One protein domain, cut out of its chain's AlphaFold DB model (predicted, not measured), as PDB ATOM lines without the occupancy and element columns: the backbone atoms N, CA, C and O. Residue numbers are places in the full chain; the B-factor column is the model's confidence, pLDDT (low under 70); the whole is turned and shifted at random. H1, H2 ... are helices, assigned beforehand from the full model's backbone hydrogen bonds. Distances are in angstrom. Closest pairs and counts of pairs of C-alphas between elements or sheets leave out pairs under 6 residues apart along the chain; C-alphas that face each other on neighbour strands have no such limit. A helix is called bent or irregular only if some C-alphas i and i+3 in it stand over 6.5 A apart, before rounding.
ATOM      1  N   LEU A 242      94.483 141.990 124.197       86.50
ATOM      2  CA  LEU A 242      93.999 140.671 123.793       86.50
ATOM      3  C   LEU A 242      93.455 139.924 125.011       86.50
ATOM      4  O   LEU A 242      94.132 139.831 126.035       86.50
ATOM      5  N   ALA A 243      92.252 139.354 124.893       84.62
ATOM      6  CA  ALA A 243      91.634 138.582 125.974       84.62
ATOM      7  C   ALA A 243      92.496 137.385 126.413       84.62
ATOM      8  O   ALA A 243      92.557 137.083 127.603       84.62
ATOM      9  N   ASP A 244      93.240 136.777 125.486       88.00
ATOM     10  CA  ASP A 244      94.185 135.691 125.778       88.00
ATOM     11  C   ASP A 244      95.302 136.122 126.744       88.00
ATOM     12  O   ASP A 244      95.846 135.304 127.484       88.00
ATOM     13  N   ASN A 245      95.601 137.423 126.798       90.44
ATOM     14  CA  ASN A 245      96.609 138.001 127.683       90.44
ATOM     15  C   ASN A 245      96.022 138.474 129.017       90.44
ATOM     16  O   ASN A 245      96.764 138.960 129.869       90.44
ATOM     17  N   ALA A 246      94.713 138.326 129.248       88.31
ATOM     18  CA  ALA A 246      94.065 138.836 130.452       88.31
ATOM     19  C   ALA A 246      94.652 138.245 131.738       88.31
ATOM     20  O   ALA A 246      94.898 138.969 132.702       88.31
ATOM     21  N   ALA A 247      94.938 136.941 131.749       88.06
ATOM     22  CA  ALA A 247      95.553 136.285 132.898       88.06
ATOM     23  C   ALA A 247      96.958 136.840 133.194       88.06
ATOM     24  O   ALA A 247      97.277 137.115 134.353       88.06
ATOM     25  N   ASP A 248      97.769 137.058 132.154       89.25
ATOM     26  CA  ASP A 248      99.097 137.659 132.283       89.25
ATOM     27  C   ASP A 248      99.008 139.098 132.798       89.25
ATOM     28  O   ASP A 248      99.692 139.450 133.757       89.25
ATOM     29  N   VAL A 249      98.116 139.916 132.230       87.38
ATOM     30  CA  VAL A 249      97.903 141.307 132.657       87.38
ATOM     31  C   VAL A 249      97.477 141.375 134.121       87.38
ATOM     32  O   VAL A 249      98.029 142.173 134.876       87.38
ATOM     33  N   LEU A 250      96.533 140.534 134.551       85.31
ATOM     34  CA  LEU A 250      96.059 140.524 135.938       85.31
ATOM     35  C   LEU A 250      97.133 140.043 136.912       85.31
ATOM     36  O   LEU A 250      97.301 140.641 137.974       85.31
ATOM     37  N   ARG A 251      97.905 139.018 136.537       86.50
ATOM     38  CA  ARG A 251      99.057 138.563 137.325       86.50
ATOM     39  C   ARG A 251     100.101 139.673 137.464       86.50
ATOM     40  O   ARG A 251     100.591 139.907 138.566       86.50
ATOM     41  N   LEU A 252     100.414 140.369 136.372       84.81
ATOM     42  CA  LEU A 252     101.405 141.448 136.335       84.81
ATOM     43  C   LEU A 252     100.949 142.720 137.056       84.81
ATOM     44  O   LEU A 252     101.771 143.404 137.661       84.81
ATOM     45  N   ALA A 253      99.651 143.023 137.038       77.19
ATOM     46  CA  ALA A 253      99.069 144.111 137.821       77.19
ATOM     47  C   ALA A 253      99.117 143.831 139.341       77.19
ATOM     48  O   ALA A 253      99.072 144.768 140.148       77.19
ATOM     49  N   GLY A 254      99.244 142.559 139.739       71.19
ATOM     50  CA  GLY A 254      99.370 142.118 141.127       71.19
ATOM     51  C   GLY A 254      98.155 142.485 141.987       71.19
ATOM     52  O   GLY A 254      97.019 142.530 141.520       71.19
ATOM     53  N   ASN A 255      98.393 142.815 143.261       63.28
ATOM     54  CA  ASN A 255      97.342 143.166 144.232       63.28
ATOM     55  C   ASN A 255      96.799 144.602 144.076       63.28
ATOM     56  O   ASN A 255      96.159 145.120 144.989       63.28
ATOM     57  N   ARG A 256      97.076 145.286 142.956       67.00
ATOM     58  CA  ARG A 256      96.605 146.665 142.730       67.00
ATOM     59  C   ARG A 256      95.112 146.747 142.414       67.00
ATOM     60  O   ARG A 256      94.539 147.831 142.467       67.00
ATOM     61  N   LEU A 257      94.481 145.616 142.105       69.94
ATOM     62  CA  LEU A 257      93.042 145.524 141.894       69.94
ATOM     63  C   LEU A 257      92.322 145.172 143.196       69.94
ATOM     64  O   LEU A 257      92.706 144.249 143.912       69.94
ATOM     65  N   SER A 258      91.227 145.882 143.478       72.44
ATOM     66  CA  SER A 258      90.296 145.469 144.530       72.44
ATOM     67  C   SER A 258      89.673 144.110 144.186       72.44
ATOM     68  O   SER A 258      89.563 143.752 143.013       72.44
ATOM     69  N   GLY A 259      89.189 143.368 145.189       73.12
ATOM     70  CA  GLY A 259      88.522 142.080 144.946       73.12
ATOM     71  C   GLY A 259      87.344 142.186 143.966       73.12
ATOM     72  O   GLY A 259      87.168 141.321 143.112       73.12
ATOM     73  N   ARG A 260      86.586 143.292 144.014       74.50
ATOM     74  CA  ARG A 260      85.502 143.578 143.058       74.50
ATOM     75  C   ARG A 260      86.031 143.788 141.637       74.50
ATOM     76  O   ARG A 260      85.461 143.240 140.697       74.50
ATOM     77  N   ALA A 261      87.116 144.545 141.486       75.00
ATOM     78  CA  ALA A 261      87.742 144.780 140.189       75.00
ATOM     79  C   ALA A 261      88.328 143.480 139.605       75.00
ATOM     80  O   ALA A 261      88.139 143.194 138.433       75.00
ATOM     81  N   ALA A 262      88.930 142.614 140.426       78.00
ATOM     82  CA  ALA A 262      89.431 141.313 139.973       78.00
ATOM     83  C   ALA A 262      88.320 140.391 139.418       78.00
ATOM     84  O   ALA A 262      88.500 139.738 138.385       78.00
ATOM     85  N   VAL A 263      87.146 140.366 140.063       81.12
ATOM     86  CA  VAL A 263      85.973 139.612 139.577       81.12
ATOM     87  C   VAL A 263      85.432 140.203 138.270       81.12
ATOM     88  O   VAL A 263      85.150 139.456 137.328       81.12
ATOM     89  N   ALA A 264      85.330 141.532 138.185       81.69
ATOM     90  CA  ALA A 264      84.936 142.230 136.961       81.69
ATOM     91  C   ALA A 264      85.906 141.929 135.807       81.69
ATOM     92  O   ALA A 264      85.464 141.571 134.719       81.69
ATOM     93  N   ALA A 265      87.212 141.953 136.074       81.88
ATOM     94  CA  ALA A 265      88.250 141.630 135.105       81.88
ATOM     95  C   ALA A 265      88.128 140.201 134.565       81.88
ATOM     96  O   ALA A 265      88.191 139.976 133.360       81.88
ATOM     97  N   THR A 266      87.908 139.232 135.457       83.88
ATOM     98  CA  THR A 266      87.765 137.816 135.084       83.88
ATOM     99  C   THR A 266      86.500 137.587 134.256       83.88
ATOM    100  O   THR A 266      86.470 136.742 133.363       83.88
ATOM    101  N   THR A 267      85.447 138.358 134.529       84.81
ATOM    102  CA  THR A 267      84.214 138.337 133.732       84.81
ATOM    103  C   THR A 267      84.447 138.960 132.356       84.81
ATOM    104  O   THR A 267      84.073 138.361 131.349       84.81
ATOM    105  N   ALA A 268      85.125 140.110 132.304       83.88
ATOM    106  CA  ALA A 268      85.481 140.809 131.073       83.88
ATOM    107  C   ALA A 268      86.381 139.964 130.159       83.88
ATOM    108  O   ALA A 268      86.160 139.927 128.955       83.88
ATOM    109  N   ALA A 269      87.323 139.207 130.730       86.00
ATOM    110  CA  ALA A 269      88.232 138.321 130.000       86.00
ATOM    111  C   ALA A 269      87.525 137.243 129.152       86.00
ATOM    112  O   ALA A 269      88.137 136.663 128.262       86.00
ATOM    113  N   ARG A 270      86.230 136.972 129.385       85.06
ATOM    114  CA  ARG A 270      85.439 136.016 128.584       85.06
ATOM    115  C   ARG A 270      85.048 136.544 127.203       85.06
ATOM    116  O   ARG A 270      84.556 135.772 126.385       85.06
ATOM    117  N   SER A 271      85.210 137.841 126.953       83.38
ATOM    118  CA  SER A 271      84.883 138.475 125.679       83.38
ATOM    119  C   SER A 271      85.981 139.453 125.284       83.38
ATOM    120  O   SER A 271      86.342 140.330 126.064       83.38
ATOM    121  N   ALA A 272      86.463 139.352 124.044       75.50
ATOM    122  CA  ALA A 272      87.484 140.254 123.509       75.50
ATOM    123  C   ALA A 272      87.089 141.732 123.657       75.50
ATOM    124  O   ALA A 272      87.892 142.554 124.093       75.50
ATOM    125  N   THR A 273      85.827 142.062 123.378       77.44
ATOM    126  CA  THR A 273      85.334 143.441 123.467       77.44
ATOM    127  C   THR A 273      85.208 143.913 124.913       77.44
ATOM    128  O   THR A 273      85.519 145.062 125.215       77.44
ATOM    129  N   ALA A 274      84.763 143.038 125.819       78.81
ATOM    130  CA  ALA A 274      84.606 143.387 127.229       78.81
ATOM    131  C   ALA A 274      85.965 143.544 127.923       78.81
ATOM    132  O   ALA A 274      86.133 144.455 128.731       78.81
ATOM    133  N   TRP A 275      86.942 142.698 127.587       85.06
ATOM    134  CA  TRP A 275      88.304 142.801 128.103       85.06
ATOM    135  C   TRP A 275      88.976 144.102 127.677       85.06
ATOM    136  O   TRP A 275      89.465 144.837 128.532       85.06
ATOM    137  N   ALA A 276      88.931 144.432 126.383       79.00
ATOM    138  CA  ALA A 276      89.507 145.674 125.881       79.00
ATOM    139  C   ALA A 276      88.894 146.905 126.572       79.00
ATOM    140  O   ALA A 276      89.623 147.793 127.005       79.00
ATOM    141  N   HIS A 277      87.569 146.911 126.769       76.25
ATOM    142  CA  HIS A 277      86.897 147.958 127.538       76.25
ATOM    143  C   HIS A 277      87.391 148.014 128.988       76.25
ATOM    144  O   HIS A 277      87.701 149.086 129.498       76.25
ATOM    145  N   TYR A 278      87.505 146.866 129.656       78.75
ATOM    146  CA  TYR A 278      87.983 146.791 131.035       78.75
ATOM    147  C   TYR A 278      89.433 147.285 131.188       78.75
ATOM    148  O   TYR A 278      89.776 147.893 132.204       78.75
ATOM    149  N   CYS A 279      90.289 147.069 130.184       79.88
ATOM    150  CA  CYS A 279      91.656 147.591 130.173       79.88
ATOM    151  C   CYS A 279      91.709 149.123 130.252       79.88
ATOM    152  O   CYS A 279      92.591 149.676 130.919       79.88
ATOM    153  N   ASP A 280      90.764 149.796 129.600       75.50
ATOM    154  CA  ASP A 280      90.605 151.246 129.675       75.50
ATOM    155  C   ASP A 280      89.872 151.662 130.960       75.50
ATOM    156  O   ASP A 280      90.301 152.562 131.680       75.50
ATOM    157  N   HIS A 281      88.789 150.964 131.287       74.50
ATOM    158  CA  HIS A 281      87.810 151.362 132.290       74.50
ATOM    159  C   HIS A 281      87.572 150.228 133.300       74.50
ATOM    160  O   HIS A 281      86.541 149.557 133.259       74.50
ATOM    161  N   PRO A 282      88.489 149.997 134.256       65.88
ATOM    162  CA  PRO A 282      88.374 148.884 135.200       65.88
ATOM    163  C   PRO A 282      87.310 149.111 136.289       65.88
ATOM    164  O   PRO A 282      87.105 148.240 137.136       65.88
ATOM    165  N   LEU A 283      86.685 150.296 136.319       61.31
ATOM    166  CA  LEU A 283      85.764 150.749 137.366       61.31
ATOM    167  C   LEU A 283      84.392 151.206 136.855       61.31
ATOM    168  O   LEU A 283      83.500 151.363 137.688       61.31
ATOM    169  N   ASP A 284      84.206 151.385 135.545       54.25
ATOM    170  CA  ASP A 284      82.887 151.727 135.014       54.25
ATOM    171  C   ASP A 284      82.005 150.478 135.118       54.25
ATOM    172  O   ASP A 284      82.322 149.403 134.601       54.25
TER     173      ASP A 284
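This is residues 242 to 284 of the 324 residues of an uncharacterized protein of Trichosporon asahii var. asahii (strain ATCC 90039 / CBS 2479 / JCM 2466 / KCTC 7840 / NBRC 103889/ NCYC 2677 / UAMH 7654) (UniProt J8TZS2). Three helices form a small, loose bundle, their centres at the corners of a triangle: H1, the longest, runs along the helical hairpin of H2 and H3, and its residues 251 to 256 stand free. The printed part has 43 residues, with H1, H2, H3 in that order and no named strand: all helix. It is compact, with a radius of gyration of the C-alphas of 9.1 A, spanning 23 by 21 by 15 A.

H1, residues 243 to 256, touches H2, residues 259 to 268, with residues 246 to 250 alone; the closest C-alphas, Leu 250 and Ala 262, are 7.8 A apart. They form a helical hairpin at a shallow tilt of 8 degrees, opposite ways. H1 touches H3, residues 272 to 280, with residues 243 to 246 alone, at a shallow tilt of 28 degrees, the same way; the closest C-alphas, Ala 243 and Ala 272, are 5.1 A apart. H2 and H3 touch, the closest C-alphas being Ala 268 and Trp 275 at 4.6 A, at a tilt of 36 degrees, only just steep, opposite ways. Every O i to N i+4 pair is within hydrogen-bond range in H2 and H3, and 6 of 10 in H1.

H1 begins at C-alpha 243 (91.634, 138.582, 125.974) and is 19.3 A long; it is irregular, with C-alphas 252 and 255 9.0 A apart. H2 is 14.3 A long. H3 is 13.0 A long and ends at C-alpha 280 (90.605, 151.246, 129.675).

The C-alphas farthest apart, Asn 255 and Thr 273, are 24.0 A apart. The printed part has no cut, and both links are tight. Confidence is under 70 at residues 255 to 257 and 282 to 284.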